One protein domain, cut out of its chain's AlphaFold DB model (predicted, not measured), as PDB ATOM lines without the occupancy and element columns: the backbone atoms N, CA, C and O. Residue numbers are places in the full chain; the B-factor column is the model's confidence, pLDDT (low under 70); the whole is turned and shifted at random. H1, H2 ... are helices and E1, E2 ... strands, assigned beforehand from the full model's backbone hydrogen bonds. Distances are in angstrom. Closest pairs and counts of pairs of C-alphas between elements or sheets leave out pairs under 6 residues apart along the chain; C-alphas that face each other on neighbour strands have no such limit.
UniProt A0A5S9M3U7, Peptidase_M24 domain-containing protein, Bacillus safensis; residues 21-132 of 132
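What this domain is: This is residues 21 to 132 of the 132 residues of the protein "Peptidase_M24 domain-containing protein" of Bacillus safensis (UniProt A0A5S9M3U7). A long two-stranded hairpin, E1 and E2, and a helical hairpin, H1 and H2, make the two sides of this domain, with H1 between E2 and H2. H1 is near E2 through its residues 48 to 58 and draws away from it further along; on that wider side sits the small hairpin E3 and E4, and the last stretch, residues 113 to 132, loops past the beginning of H2 and comes back to pair beside E3. The printed part has 112 residues, with two named helices and four named strands in the order E1, E2, H1, H2, E3, E4, and its class is mixed, helices and strands. The two sheets, E1 - E2 and E3 - E4, are both antiparallel. The whole is compact, with a radius of gyration of the C-alphas of 14.8 A and spans of 41 by 35 by 22 A.

Where its parts are: E1, residues 21 to 30, begins at C-alpha 21 (79.023, 57.428, 3.585) and is 29.8 A long. E2, residues 33 to 42, is 30.8 A long. H1, residues 48 to 65, is 25.5 A long and begins at C-alpha 48 (72.981, 57.592, -5.763). H2, residues 75 to 87, is 18.2 A long. E3 is residues 98 to 100, and E4, residues 107 to 112, ends at C-alpha 112 (80.213, 80.693, 10.429).

How they stand to each other: E1 and E2 form an antiparallel hairpin, at 166 degrees between their directions, with N 22 and O 41 at 2.8 A and N 30 and O 33 at 2.9 A, within hydrogen-bond range. E2 and H1 have 6 pairs of C-alphas within 8 A, the closest being those of Ser 40 and Cys 54, 5.8 A apart. H1 and H2 form a helical hairpin and touch, their closest C-alphas being those of Gly 64 and Ile 77 at 4.4 A. They run opposite ways at a shallow tilt of 26 degrees. In H1 and H2 every O i to N i+4 pair is within hydrogen-bond range. The closest C-alphas of H2 and E4 are those of Gly 78 and Ile 112, 7.5 A apart. E3 and E4 form an antiparallel hairpin at 152 degrees, with N 100 and O 109 at 2.8 A. Residues 99 to 100 of E3 also pair, antiparallel, with residues 130 to 131. E2 and E3 are apart, and so are H1 and E4.

The domain as a whole: The two C-alphas farthest apart are those of Thr 45 and Gly 71, at 42.8 A. The printed part has no cut and ends at residue 132, the chain's last residue. The links E1 to E2 and E2 to H1 are tight, the other three are short, and no link is long. The mean pLDDT of the printed part is 95.7, and no printed residue is under 70.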
ATOM      1  N   LEU A  21      78.640  56.023   3.604       97.56
ATOM      2  CA  LEU A  21      79.023  57.428   3.585       97.56
ATOM      3  C   LEU A  21      79.991  57.694   4.740       97.56
ATOM      4  O   LEU A  21      79.628  57.594   5.917       97.56
ATOM      5  N   VAL A  22      81.213  58.105   4.421       97.31
ATOM      6  CA  VAL A  22      82.250  58.419   5.406       97.31
ATOM      7  C   VAL A  22      82.659  59.874   5.273       97.31
ATOM      8  O   VAL A  22      82.974  60.345   4.185       97.31
ATOM      9  N   ASN A  23      82.672  60.570   6.406       97.44
ATOM     10  CA  ASN A  23      83.338  61.851   6.556       97.44
ATOM     11  C   ASN A  23      84.664  61.618   7.286       97.44
ATOM     12  O   ASN A  23      84.697  60.889   8.283       97.44
ATOM     13  N   ILE A  24      85.735  62.207   6.769       96.88
ATOM     14  CA  ILE A  24      87.033  62.287   7.433       96.88
ATOM     15  C   ILE A  24      87.299  63.762   7.694       96.88
ATOM     16  O   ILE A  24      87.306  64.542   6.746       96.88
ATOM     17  N   ASP A  25      87.542  64.097   8.957       97.12
ATOM     18  CA  ASP A  25      87.838  65.444   9.438       97.12
ATOM     19  C   ASP A  25      89.226  65.447  10.088       97.12
ATOM     20  O   ASP A  25      89.528  64.593  10.931       97.12
ATOM     21  N   ILE A  26      90.109  66.326   9.618       96.75
ATOM     22  CA  ILE A  26      91.527  66.347   9.975       96.75
ATOM     23  C   ILE A  26      91.933  67.764  10.330       96.75
ATOM     24  O   ILE A  26      92.033  68.639   9.467       96.75
ATOM     25  N   SER A  27      92.366  67.911  11.576       96.81
ATOM     26  CA  SER A  27      93.092  69.083  12.032       96.81
ATOM     27  C   SER A  27      94.577  68.773  12.217       96.81
ATOM     28  O   SER A  27      94.957  67.699  12.688       96.81
ATOM     29  N   ALA A  28      95.435  69.731  11.878       97.50
ATOM     30  CA  ALA A  28      96.878  69.642  12.069       97.50
ATOM     31  C   ALA A  28      97.422  70.930  12.689       97.50
ATOM     32  O   ALA A  28      96.949  72.021  12.376       97.50
ATOM     33  N   GLU A  29      98.444  70.794  13.533       97.94
ATOM     34  CA  GLU A  29      99.205  71.912  14.090       97.94
ATOM     35  C   GLU A  29     100.631  71.911  13.527       97.94
ATOM     36  O   GLU A  29     101.306  70.880  13.533       97.94
ATOM     37  N   LEU A  30     101.105  73.076  13.088       97.62
ATOM     38  CA  LEU A  30     102.509  73.316  12.766       97.62
ATOM     39  C   LEU A  30     102.919  74.710  13.251       97.62
ATOM     40  O   LEU A  30     102.241  75.696  12.968       97.62
ATOM     41  N   ASP A  31     104.034  74.796  13.980       97.81
ATOM     42  CA  ASP A  31     104.597  76.050  14.504       97.81
ATOM     43  C   ASP A  31     103.578  76.922  15.274       97.81
ATOM     44  O   ASP A  31     103.566  78.159  15.193       97.81
ATOM     45  N   GLY A  32     102.688  76.270  16.031       96.75
ATOM     46  CA  GLY A  32     101.622  76.927  16.783       96.75
ATOM     47  C   GLY A  32     100.554  77.575  15.902       96.75
ATOM     48  O   GLY A  32      99.999  78.605  16.295       96.75
ATOM     49  N   TYR A  33     100.319  77.047  14.700       97.44
ATOM     50  CA  TYR A  33      99.169  77.363  13.858       97.44
ATOM     51  C   TYR A  33      98.392  76.097  13.515       97.44
ATOM     52  O   TYR A  33      98.987  75.080  13.167       97.44
ATOM     53  N   TYR A  34      97.068  76.194  13.569       97.94
ATOM     54  CA  TYR A  34      96.148  75.121  13.228       97.94
ATOM     55  C   TYR A  34      95.604  75.293  11.808       97.94
ATOM     56  O   TYR A  34      95.332  76.406  11.357       97.94
ATOM     57  N   SER A  35      95.419  74.169  11.126       96.44
ATOM     58  CA  SER A  35      94.610  74.041   9.915       96.44
ATOM     59  C   SER A  35      93.626  72.903  10.119       96.44
ATOM     60  O   SER A  35      93.943  71.947  10.823       96.44
ATOM     61  N   ASP A  36      92.469  73.004   9.482       97.12
ATOM     62  CA  ASP A  36      91.375  72.054   9.628       97.12
ATOM     63  C   ASP A  36      90.676  71.857   8.285       97.12
ATOM     64  O   ASP A  36      90.544  72.810   7.509       97.12
ATOM     65  N   THR A  37      90.329  70.615   7.963       96.00
ATOM     66  CA  THR A  37      89.676  70.266   6.700       96.00
ATOM     67  C   THR A  37      88.955  68.935   6.818       96.00
ATOM     68  O   THR A  37      89.469  67.988   7.411       96.00
ATOM     69  N   GLY A  38      87.812  68.830   6.145       95.81
ATOM     70  CA  GLY A  38      87.050  67.598   6.073       95.81
ATOM     71  C   GLY A  38      86.568  67.291   4.665       95.81
ATOM     72  O   GLY A  38      86.397  68.177   3.828       95.81
ATOM     73  N   ILE A  39      86.329  66.011   4.397       96.62
ATOM     74  CA  ILE A  39      85.710  65.552   3.154       96.62
ATOM     75  C   ILE A  39      84.763  64.394   3.432       96.62
ATOM     76  O   ILE A  39      85.042  63.535   4.268       96.62
ATOM     77  N   SER A  40      83.645  64.371   2.709       97.44
ATOM     78  CA  SER A  40      82.698  63.257   2.725       97.44
ATOM     79  C   SER A  40      82.712  62.537   1.387       97.44
ATOM     80  O   SER A  40      82.753  63.176   0.338       97.44
ATOM     81  N   PHE A  41      82.674  61.213   1.425       97.44
ATOM     82  CA  PHE A  41      82.643  60.369   0.237       97.44
ATOM     83  C   PHE A  41      81.934  59.051   0.535       97.44
ATOM     84  O   PHE A  41      81.800  58.640   1.688       97.44
ATOM     85  N   VAL A  42      81.471  58.397  -0.523       98.19
ATOM     86  CA  VAL A  42      80.878  57.062  -0.456       98.19
ATOM     87  C   VAL A  42      81.977  56.034  -0.726       98.19
ATOM     88  O   VAL A  42      82.776  56.206  -1.649       98.19
ATOM     89  N   LEU A  43      82.064  54.993   0.099       97.50
ATOM     90  CA  LEU A  43      83.041  53.920  -0.077       97.50
ATOM     91  C   LEU A  43      82.637  52.993  -1.222       97.50
ATOM     92  O   LEU A  43      81.606  52.338  -1.149       97.50
ATOM     93  N   GLY A  44      83.482  52.873  -2.248       95.69
ATOM     94  CA  GLY A  44      83.187  52.018  -3.401       95.69
ATOM     95  C   GLY A  44      81.947  52.502  -4.155       95.69
ATOM     96  O   GLY A  44      81.833  53.694  -4.435       95.69
ATOM     97  N   THR A  45      81.039  51.586  -4.493       92.75
ATOM     98  CA  THR A  45      79.750  51.934  -5.116       92.75
ATOM     99  C   THR A  45      78.672  52.052  -4.046       92.75
ATOM    100  O   THR A  45      78.524  51.142  -3.233       92.75
ATOM    101  N   GLY A  46      77.869  53.119  -4.055       89.06
ATOM    102  CA  GLY A  46      76.779  53.253  -3.088       89.06
ATOM    103  C   GLY A  46      75.501  53.846  -3.653       89.06
ATOM    104  O   GLY A  46      75.257  53.865  -4.858       89.06
ATOM    105  N   ASP A  47      74.632  54.271  -2.740       94.06
ATOM    106  CA  ASP A  47      73.340  54.852  -3.083       94.06
ATOM    107  C   ASP A  47      73.530  56.203  -3.797       94.06
ATOM    108  O   ASP A  47      74.209  57.103  -3.294       94.06
ATOM    109  N   ALA A  48      72.886  56.374  -4.955       96.69
ATOM    110  CA  ALA A  48      72.981  57.592  -5.763       96.69
ATOM    111  C   ALA A  48      72.564  58.865  -4.998       96.69
ATOM    112  O   ALA A  48      73.031  59.962  -5.301       96.69
ATOM    113  N   ARG A  49      71.692  58.747  -3.989       97.25
ATOM    114  CA  ARG A  49      71.313  59.846  -3.095       97.25
ATOM    115  C   ARG A  49      72.459  60.237  -2.163       97.25
ATOM    116  O   ARG A  49      72.586  61.424  -1.872       97.25
ATOM    117  N   LEU A  50      73.269  59.286  -1.695       97.62
ATOM    118  CA  LEU A  50      74.446  59.567  -0.864       97.62
ATOM    119  C   LEU A  50      75.558  60.215  -1.693       97.62
ATOM    120  O   LEU A  50      76.163  61.189  -1.254       97.62
ATOM    121  N   GLU A  51      75.767  59.750  -2.924       97.44
ATOM    122  CA  GLU A  51      76.686  60.401  -3.865       97.44
ATOM    123  C   GLU A  51      76.233  61.834  -4.187       97.44
ATOM    124  O   GLU A  51      77.031  62.774  -4.137       97.44
ATOM    125  N   ALA A  52      74.931  62.028  -4.432       98.25
ATOM    126  CA  ALA A  52      74.347  63.352  -4.626       98.25
ATOM    127  C   ALA A  52      74.469  64.237  -3.374       98.25
ATOM    128  O   ALA A  52      74.679  65.440  -3.505       98.25
ATOM    129  N   LEU A  53      74.384  63.664  -2.167       98.06
ATOM    130  CA  LEU A  53      74.592  64.394  -0.916       98.06
ATOM    131  C   LEU A  53      76.039  64.890  -0.791       98.06
ATOM    132  O   LEU A  53      76.244  66.065  -0.492       98.06
ATOM    133  N   CYS A  54      77.035  64.039  -1.069       98.06
ATOM    134  CA  CYS A  54      78.446  64.444  -1.097       98.06
ATOM    135  C   CYS A  54      78.683  65.572  -2.101       98.06
ATOM    136  O   CYS A  54      79.291  66.589  -1.769       98.06
ATOM    137  N   LYS A  55      78.143  65.417  -3.316       98.31
ATOM    138  CA  LYS A  55      78.268  66.423  -4.371       98.31
ATOM    139  C   LYS A  55      77.605  67.745  -3.984       98.31
ATOM    140  O   LYS A  55      78.173  68.807  -4.217       98.31
ATOM    141  N   CYS A  56      76.437  67.681  -3.352       98.56
ATOM    142  CA  CYS A  56      75.744  68.851  -2.834       98.56
ATOM    143  C   CYS A  56      76.556  69.564  -1.749       98.56
ATOM    144  O   CYS A  56      76.586  70.794  -1.732       98.56
ATOM    145  N   ALA A  57      77.194  68.822  -0.838       98.12
ATOM    146  CA  ALA A  57      78.035  69.402   0.205       98.12
ATOM    147  C   ALA A  57      79.248  70.130  -0.398       98.12
ATOM    148  O   ALA A  57      79.526  71.269  -0.020       98.12
ATOM    149  N   GLU A  58      79.912  69.519  -1.383       98.38
ATOM    150  CA  GLU A  58      81.022  70.136  -2.120       98.38
ATOM    151  C   GLU A  58      80.575  71.396  -2.879       98.38
ATOM    152  O   GLU A  58      81.196  72.451  -2.750       98.38
ATOM    153  N   ASP A  59      79.465  71.327  -3.618       98.62
ATOM    154  CA  ASP A  59      78.926  72.478  -4.349       98.62
ATOM    155  C   ASP A  59      78.560  73.623  -3.403       98.62
ATOM    156  O   ASP A  59      78.906  74.777  -3.653       98.62
ATOM    157  N   ALA A  60      77.893  73.311  -2.291       98.50
ATOM    158  CA  ALA A  60      77.503  74.305  -1.302       98.50
ATOM    159  C   ALA A  60      78.726  74.970  -0.651       98.50
ATOM    160  O   ALA A  60      78.733  76.194  -0.491       98.50
ATOM    161  N   PHE A  61      79.775  74.198  -0.341       98.12
ATOM    162  CA  PHE A  61      81.056  74.720   0.138       98.12
ATOM    163  C   PHE A  61      81.687  75.673  -0.886       98.12
ATOM    164  O   PHE A  61      82.029  76.811  -0.552       98.12
ATOM    165  N   LEU A  62      81.784  75.256  -2.154       98.25
ATOM    166  CA  LEU A  62      82.370  76.067  -3.223       98.25
ATOM    167  C   LEU A  62      81.573  77.355  -3.483       98.25
ATOM    168  O   LEU A  62      82.172  78.414  -3.692       98.25
ATOM    169  N   GLU A  63      80.238  77.309  -3.441       98.44
ATOM    170  CA  GLU A  63      79.393  78.504  -3.549       98.44
ATOM    171  C   GLU A  63      79.559  79.436  -2.341       98.44
ATOM    172  O   GLU A  63      79.720  80.649  -2.511       98.44
ATOM    173  N   GLY A  64      79.591  78.890  -1.122       97.69
ATOM    174  CA  GLY A  64      79.856  79.644   0.105       97.69
ATOM    175  C   GLY A  64      81.207  80.362   0.068       97.69
ATOM    176  O   GLY A  64      81.287  81.566   0.337       97.69
ATOM    177  N   LEU A  65      82.261  79.665  -0.365       96.50
ATOM    178  CA  LEU A  65      83.629  80.181  -0.442       96.50
ATOM    179  C   LEU A  65      83.745  81.440  -1.315       96.50
ATOM    180  O   LEU A  65      84.513  82.354  -1.001       96.50
ATOM    181  N   LYS A  66      82.928  81.576  -2.369       97.12
ATOM    182  CA  LYS A  66      82.903  82.787  -3.222       97.12
ATOM    183  C   LYS A  66      82.565  84.063  -2.442       97.12
ATOM    184  O   LYS A  66      82.912  85.168  -2.890       97.12
ATOM    185  N   HIS A  67      81.902  83.931  -1.292       95.75
ATOM    186  CA  HIS A  67      81.506  85.027  -0.411       95.75
ATOM    187  C   HIS A  67      82.512  85.329   0.711       95.75
ATOM    188  O   HIS A  67      82.408  86.401   1.315       95.75
ATOM    189  N   ALA A  68      83.514  84.471   0.935       94.12
ATOM    190  CA  ALA A  68      84.579  84.657   1.922       94.12
ATOM    191  C   ALA A  68      85.595  85.726   1.464       94.12
ATOM    192  O   ALA A  68      86.725  85.445   1.066       94.12
ATOM    193  N   LYS A  69      85.169  86.994   1.456       93.81
ATOM    194  CA  LYS A  69      85.974  88.143   1.012       93.81
ATOM    195  C   LYS A  69      85.902  89.272   2.026       93.81
ATOM    196  O   LYS A  69      84.819  89.612   2.498       93.81
ATOM    197  N   ALA A  70      87.038  89.912   2.303       95.12
ATOM    198  CA  ALA A  70      87.095  91.044   3.224       95.12
ATOM    199  C   ALA A  70      86.064  92.134   2.860       95.12
ATOM    200  O   ALA A  70      85.926  92.517   1.697       95.12
ATOM    201  N   GLY A  71      85.333  92.623   3.861       95.00
ATOM    202  CA  GLY A  71      84.250  93.597   3.715       95.00
ATOM    203  C   GLY A  71      82.891  93.009   3.313       95.00
ATOM    204  O   GLY A  71      81.906  93.746   3.299       95.00
ATOM    205  N   LYS A  72      82.788  91.707   3.006       95.25
ATOM    206  CA  LYS A  72      81.493  91.030   2.820       95.25
ATOM    207  C   LYS A  72      80.903  90.609   4.164       95.25
ATOM    208  O   LYS A  72      81.635  90.317   5.107       95.25
ATOM    209  N   ARG A  73      79.566  90.572   4.227       95.94
ATOM    210  CA  ARG A  73      78.829  90.047   5.382       95.94
ATOM    211  C   ARG A  73      78.942  88.529   5.451       95.94
ATOM    212  O   ARG A  73      78.803  87.863   4.425       95.94
ATOM    213  N   GLN A  74      79.130  88.014   6.656       94.56
ATOM    214  CA  GLN A  74      79.285  86.596   6.949       94.56
ATOM    215  C   GLN A  74      78.051  85.780   6.558       94.56
ATOM    216  O   GLN A  74      78.186  84.766   5.876       94.56
ATOM    217  N   ASN A  75      76.844  86.291   6.835       97.06
ATOM    218  CA  ASN A  75      75.588  85.631   6.457       97.06
ATOM    219  C   ASN A  75      75.409  85.360   4.954       97.06
ATOM    220  O   ASN A  75      74.499  84.628   4.565       97.06
ATOM    221  N   GLN A  76      76.244  85.938   4.084       98.00
ATOM    222  CA  GLN A  76      76.213  85.620   2.658       98.00
ATOM    223  C   GLN A  76      76.707  84.197   2.373       98.00
ATOM    224  O   GLN A  76      76.195  83.592   1.437       98.00
ATOM    225  N   ILE A  77      77.622  83.658   3.191       97.69
ATOM    226  CA  ILE A  77      78.053  82.256   3.105       97.69
ATOM    227  C   ILE A  77      76.867  81.346   3.406       97.69
ATOM    228  O   ILE A  77      76.448  80.587   2.538       97.69
ATOM    229  N   GLY A  78      76.242  81.512   4.574       97.56
ATOM    230  CA  GLY A  78      75.086  80.705   4.965       97.56
ATOM    231  C   GLY A  78      73.907  80.800   3.999       97.56
ATOM    232  O   GLY A  78      73.197  79.821   3.791       97.56
ATOM    233  N   ARG A  79      73.707  81.953   3.342       98.31
ATOM    234  CA  ARG A  79      72.706  82.076   2.271       98.31
ATOM    235  C   ARG A  79      73.059  81.243   1.040       98.31
ATOM    236  O   ARG A  79      72.170  80.597   0.493       98.31
ATOM    237  N   ALA A  80      74.311  81.288   0.590       98.44
ATOM    238  CA  ALA A  80      74.767  80.534  -0.575       98.44
ATOM    239  C   ALA A  80      74.704  79.021  -0.320       98.44
ATOM    240  O   ALA A  80      74.115  78.297  -1.121       98.44
ATOM    241  N   VAL A  81      75.201  78.571   0.837       98.56
ATOM    242  CA  VAL A  81      75.147  77.167   1.273       98.56
ATOM    243  C   VAL A  81      73.698  76.673   1.330       98.56
ATOM    244  O   VAL A  81      73.353  75.685   0.684       98.56
ATOM    245  N   TYR A  82      72.814  77.399   2.028       98.38
ATOM    246  CA  TYR A  82      71.404  77.020   2.165       98.38
ATOM    247  C   TYR A  82      70.669  76.933   0.826       98.38
ATOM    248  O   TYR A  82      69.913  75.987   0.602       98.38
ATOM    249  N   ASN A  83      70.864  77.917  -0.056       98.62
ATOM    250  CA  ASN A  83      70.204  77.928  -1.358       98.62
ATOM    251  C   ASN A  83      70.685  76.767  -2.231       98.62
ATOM    252  O   ASN A  83      69.848  76.070  -2.794       98.62
ATOM    253  N   THR A  84      71.996  76.512  -2.260       98.75
ATOM    254  CA  THR A  84      72.582  75.399  -3.023       98.75
ATOM    255  C   THR A  84      72.026  74.061  -2.545       98.75
ATOM    256  O   THR A  84      71.523  73.276  -3.346       98.75
ATOM    257  N   ALA A  85      72.010  73.835  -1.225       98.56
ATOM    258  CA  ALA A  85      71.441  72.623  -0.647       98.56
ATOM    259  C   ALA A  85      69.958  72.456  -0.997       98.56
ATOM    260  O   ALA A  85      69.531  71.388  -1.438       98.56
ATOM    261  N   LYS A  86      69.174  73.531  -0.861       98.38
ATOM    262  CA  LYS A  86      67.742  73.520  -1.162       98.38
ATOM    263  C   LYS A  86      67.455  73.236  -2.638       98.38
ATOM    264  O   LYS A  86      66.531  72.482  -2.931       98.38
ATOM    265  N   GLU A  87      68.215  73.830  -3.554       98.50
ATOM    266  CA  GLU A  87      68.074  73.629  -5.003       98.50
ATOM    267  C   GLU A  87      68.367  72.183  -5.418       98.50
ATOM    268  O   GLU A  87      67.710  71.662  -6.316       98.50
ATOM    269  N   GLN A  88      69.281  71.508  -4.715       98.44
ATOM    270  CA  GLN A  88      69.601  70.094  -4.931       98.44
ATOM    271  C   GLN A  88      68.715  69.126  -4.121       98.44
ATOM    272  O   GLN A  88      68.896  67.912  -4.189       98.44
ATOM    273  N   GLY A  89      67.721  69.633  -3.381       98.31
ATOM    274  CA  GLY A  89      66.753  68.808  -2.647       98.31
ATOM    275  C   GLY A  89      67.220  68.325  -1.268       98.31
ATOM    276  O   GLY A  89      66.640  67.380  -0.725       98.31
ATOM    277  N   PHE A  90      68.229  68.975  -0.688       98.44
ATOM    278  CA  PHE A  90      68.771  68.690   0.641       98.44
ATOM    279  C   PHE A  90      68.477  69.812   1.648       98.44
ATOM    280  O   PHE A  90      68.007  70.902   1.313       98.44
ATOM    281  N   THR A  91      68.742  69.536   2.923       97.62
ATOM    282  CA  THR A  91      68.580  70.485   4.033       97.62
ATOM    283  C   THR A  91      69.899  70.689   4.762       97.62
ATOM    284  O   THR A  91      70.701  69.766   4.843       97.62
ATOM    285  N   VAL A  92      70.090  71.867   5.357       97.31
ATOM    286  CA  VAL A  92      71.286  72.176   6.153       97.31
ATOM    287  C   VAL A  92      71.053  71.954   7.642       97.31
ATOM    288  O   VAL A  92      69.967  72.210   8.175       97.31
ATOM    289  N   ILE A  93      72.112  71.536   8.319       95.12
ATOM    290  CA  ILE A  93      72.162  71.370   9.768       95.12
ATOM    291  C   ILE A  93      72.393  72.742  10.407       95.12
ATOM    292  O   ILE A  93      73.133  73.569   9.879       95.12
ATOM    293  N   LYS A  94      71.702  73.021  11.517       94.62
ATOM    294  CA  LYS A  94      71.686  74.361  12.139       94.62
ATOM    295  C   LYS A  94      72.414  74.448  13.477       94.62
ATOM    296  O   LYS A  94      72.662  75.550  13.951       94.62
ATOM    297  N   ASN A  95      72.718  73.308  14.089       92.69
ATOM    298  CA  ASN A  95      73.420  73.202  15.368       92.69
ATOM    299  C   ASN A  95      74.923  72.908  15.210       92.69
ATOM    300  O   ASN A  95      75.578  72.642  16.211       92.69
ATOM    301  N   LEU A  96      75.454  72.964  13.983       93.62
ATOM    302  CA  LEU A  96      76.883  72.901  13.673       93.62
ATOM    303  C   LEU A  96      77.233  74.012  12.686       93.62
ATOM    304  O   LEU A  96      76.442  74.347  11.798       93.62
ATOM    305  N   THR A  97      78.401  74.609  12.876       96.00
ATOM    306  CA  THR A  97      78.847  75.812  12.175       96.00
ATOM    307  C   THR A  97      80.354  75.751  11.986       96.00
ATOM    308  O   THR A  97      81.033  75.135  12.805       96.00
ATOM    309  N   GLY A  98      80.876  76.464  10.990       96.06
ATOM    310  CA  GLY A  98      82.309  76.745  10.919       96.06
ATOM    311  C   GLY A  98      82.774  77.628  12.083       96.06
ATOM    312  O   GLY A  98      81.964  78.078  12.902       96.06
ATOM    313  N   HIS A  99      84.068  77.914  12.154       96.69
ATOM    314  CA  HIS A  99      84.687  78.682  13.240       96.69
ATOM    315  C   HIS A  99      85.915  79.455  12.748       96.69
ATOM    316  O   HIS A  99      86.441  79.204  11.666       96.69
ATOM    317  N   GLY A 100      86.402  80.407  13.541       96.69
ATOM    318  CA  GLY A 100      87.740  80.954  13.362       96.69
ATOM    319  C   GLY A 100      88.790  79.889  13.650       96.69
ATOM    320  O   GLY A 100      88.616  79.055  14.542       96.69
ATOM    321  N   ILE A 101      89.879  79.915  12.894       97.06
ATOM    322  CA  ILE A 101      91.013  79.005  13.063       97.06
ATOM    323  C   ILE A 101      92.303  79.778  12.839       97.06
ATOM    324  O   ILE A 101      92.353  80.663  11.988       97.06
ATOM    325  N   GLY A 102      93.354  79.445  13.575       96.50
ATOM    326  CA  GLY A 102      94.624  80.140  13.440       96.50
ATOM    327  C   GLY A 102      95.577  79.744  14.541       96.50
ATOM    328  O   GLY A 102      96.315  78.780  14.389       96.50
ATOM    329  N   LYS A 103      95.580  80.479  15.655       96.12
ATOM    330  CA  LYS A 103      96.435  80.153  16.810       96.12
ATOM    331  C   LYS A 103      95.839  79.093  17.725       96.12
ATOM    332  O   LYS A 103      96.581  78.456  18.464       96.12
ATOM    333  N   ASN A 104      94.533  78.886  17.645       96.44
ATOM    334  CA  ASN A 104      93.835  77.774  18.272       96.44
ATOM    335  C   ASN A 104      93.028  77.023  17.213       96.44
ATOM    336  O   ASN A 104      92.693  77.594  16.171       96.44
ATOM    337  N   LEU A 105      92.687  75.765  17.511       94.88
ATOM    338  CA  LEU A 105      91.813  74.967  16.653       94.88
ATOM    339  C   LEU A 105      90.456  75.660  16.464       94.88
ATOM    340  O   LEU A 105      90.012  75.855  15.340       94.88
ATOM    341  N   HIS A 106      89.858  76.120  17.567       96.12
ATOM    342  CA  HIS A 106      88.677  76.979  17.559       96.12
ATOM    343  C   HIS A 106      89.020  78.342  18.166       96.12
ATOM    344  O   HIS A 106      89.425  78.439  19.326       96.12
ATOM    345  N   GLU A 107      88.817  79.405  17.397       94.69
ATOM    346  CA  GLU A 107      88.922  80.792  17.847       94.69
ATOM    347  C   GLU A 107      87.844  81.671  17.199       94.69
ATOM    348  O   GLU A 107      86.978  81.198  16.465       94.69
ATOM    349  N   ALA A 108      87.844  82.969  17.509       93.06
ATOM    350  CA  ALA A 108      86.852  83.881  16.960       93.06
ATOM    351  C   ALA A 108      86.986  84.011  15.424       93.06
ATOM    352  O   ALA A 108      88.104  84.154  14.927       93.06
ATOM    353  N   PRO A 109      85.869  84.088  14.674       93.06
ATOM    354  CA  PRO A 109      84.485  84.060  15.146       93.06
ATOM    355  C   PRO A 109      84.035  82.660  15.588       93.06
ATOM    356  O   PRO A 109      84.353  81.664  14.957       93.06
ATOM    357  N   ASN A 110      83.219  82.594  16.643       92.88
ATOM    358  CA  ASN A 110      82.736  81.320  17.199       92.88
ATOM    359  C   ASN A 110      81.766  80.563  16.274       92.88
ATOM    360  O   ASN A 110      81.359  79.456  16.607       92.88
ATOM    361  N   HIS A 111      81.324  81.187  15.184       94.62
ATOM    362  CA  HIS A 111      80.458  80.567  14.196       94.62
ATOM    363  C   HIS A 111      80.704  81.179  12.820       94.62
ATOM    364  O   HIS A 111      80.873  82.393  12.709       94.62
ATOM    365  N   ILE A 112      80.600  80.339  11.794       96.19
ATOM    366  CA  ILE A 112      80.213  80.693  10.429       96.19
ATOM    367  C   ILE A 112      78.965  79.865  10.105       96.19
ATOM    368  O   ILE A 112      79.021  78.636  10.062       96.19
ATOM    369  N   LEU A 113      77.808  80.513   9.955       97.12
ATOM    370  CA  LEU A 113      76.542  79.793   9.786       97.12
ATOM    371  C   LEU A 113      76.411  79.208   8.375       97.12
ATOM    372  O   LEU A 113      76.597  79.915   7.387       97.12
ATOM    373  N   ASN A 114      75.952  77.958   8.294       96.94
ATOM    374  CA  ASN A 114      75.581  77.271   7.046       96.94
ATOM    375  C   ASN A 114      74.147  77.584   6.571       96.94
ATOM    376  O   ASN A 114      73.629  76.980   5.633       96.94
ATOM    377  N   TYR A 115      73.482  78.540   7.223       97.12
ATOM    378  CA  TYR A 115      72.161  79.037   6.859       97.12
ATOM    379  C   TYR A 115      72.106  80.556   6.955       97.12
ATOM    380  O   TYR A 115      72.905  81.191   7.643       97.12
ATOM    381  N   TYR A 116      71.150  81.156   6.248       97.06
ATOM    382  CA  TYR A 116      70.967  82.599   6.296       97.06
ATOM    383  C   TYR A 116      70.340  83.032   7.624       97.06
ATOM    384  O   TYR A 116      69.181  82.717   7.896       97.06
ATOM    385  N   ASP A 117      71.090  83.811   8.398       96.69
ATOM    386  CA  ASP A 117      70.570  84.615   9.500       96.69
ATOM    387  C   ASP A 117      70.684  86.111   9.132       96.69
ATOM    388  O   ASP A 117      71.796  86.620   8.922       96.69
ATOM    389  N   PRO A 118      69.564  86.855   9.021       95.75
ATOM    390  CA  PRO A 118      69.608  88.288   8.741       95.75
ATOM    391  C   PRO A 118      70.287  89.106   9.850       95.75
ATOM    392  O   PRO A 118      70.687  90.247   9.598       95.75
ATOM    393  N   PHE A 119      70.439  88.551  11.053       96.00
ATOM    394  CA  PHE A 119      71.078  89.205  12.190       96.00
ATOM    395  C   PHE A 119      72.592  88.951  12.267       96.00
ATOM    396  O   PHE A 119      73.291  89.784  12.853       96.00
ATOM    397  N   ASP A 120      73.127  87.919  11.594       94.38
ATOM    398  CA  ASP A 120      74.578  87.690  11.458       94.38
ATOM    399  C   ASP A 120      75.205  88.673  10.449       94.38
ATOM    400  O   ASP A 120      75.478  88.386   9.279       94.38
ATOM    401  N   ASN A 121      75.386  89.910  10.906       93.81
ATOM    402  CA  ASN A 121      75.906  91.016  10.109       93.81
ATOM    403  C   ASN A 121      77.418  91.227  10.280       93.81
ATOM    404  O   ASN A 121      77.927  92.279   9.877       93.81
ATOM    405  N   ALA A 122      78.137  90.254  10.854       94.50
ATOM    406  CA  ALA A 122      79.588  90.314  10.968       94.50
ATOM    407  C   ALA A 122      80.232  90.480   9.584       94.50
ATOM    408  O   ALA A 122      79.747  89.954   8.581       94.50
ATOM    409  N   LEU A 123      81.318  91.250   9.514       94.69
ATOM    410  CA  LEU A 123      82.077  91.435   8.281       94.69
ATOM    411  C   LEU A 123      83.343  90.592   8.324       94.69
ATOM    412  O   LEU A 123      84.082  90.638   9.309       94.69
ATOM    413  N   PHE A 124      83.650  89.926   7.213       91.75
ATOM    414  CA  PHE A 124      84.973  89.353   7.011       91.75
ATOM    415  C   PHE A 124      86.023  90.461   7.048       91.75
ATOM    416  O   PHE A 124      85.922  91.463   6.332       91.75
ATOM    417  N   LYS A 125      87.049  90.285   7.875       88.44
ATOM    418  CA  LYS A 125      88.180  91.210   7.969       88.44
ATOM    419  C   LYS A 125      89.366  90.655   7.185       88.44
ATOM    420  O   LYS A 125      89.468  89.454   6.952       88.44
ATOM    421  N   LYS A 126      90.267  91.541   6.749       85.88
ATOM    422  CA  LYS A 126      91.535  91.107   6.144       85.88
ATOM    423  C   LYS A 126      92.338  90.305   7.173       85.88
ATOM    424  O   LYS A 126      92.329  90.670   8.345       85.88
ATOM    425  N   TRP A 127      93.046  89.275   6.704       81.69
ATOM    426  CA  TRP A 127      93.946  88.427   7.505       81.69
ATOM    427  C   TRP A 127      93.271  87.550   8.563       81.69
ATOM    428  O   TRP A 127      93.956  87.001   9.415       81.69
ATOM    429  N   HIS A 128      91.946  87.414   8.518       84.38
ATOM    430  CA  HIS A 128      91.242  86.448   9.350       84.38
ATOM    431  C   HIS A 128      91.147  85.096   8.640       84.38
ATOM    432  O   HIS A 128      90.807  85.043   7.455       84.38
ATOM    433  N   SER A 129      91.371  84.033   9.401       83.06
ATOM    434  CA  SER A 129      91.307  82.644   8.957       83.06
ATOM    435  C   SER A 129      90.078  81.964   9.560       83.06
ATOM    436  O   SER A 129      89.717  82.215  10.709       83.06
ATOM    437  N   HIS A 130      89.392  81.159   8.752       86.38
ATOM    438  CA  HIS A 130      88.114  80.545   9.106       86.38
ATOM    439  C   HIS A 130      88.013  79.149   8.494       86.38
ATOM    440  O   HIS A 130      88.455  78.954   7.362       86.38
ATOM    441  N   CYS A 131      87.379  78.239   9.222       81.44
ATOM    442  CA  CYS A 131      86.815  76.995   8.719       81.44
ATOM    443  C   CYS A 131      85.347  77.256   8.318       81.44
ATOM    444  O   CYS A 131      84.647  77.998   9.021       81.44
ATOM    445  N   LEU A 132      84.917  76.735   7.162       80.00
ATOM    446  CA  LEU A 132      83.593  76.966   6.561       80.00
ATOM    447  C   LEU A 132      82.751  75.693   6.593       80.00
ATOM    448  O   LEU A 132      83.252  74.678   6.068       80.00
TER     449      LEU A 132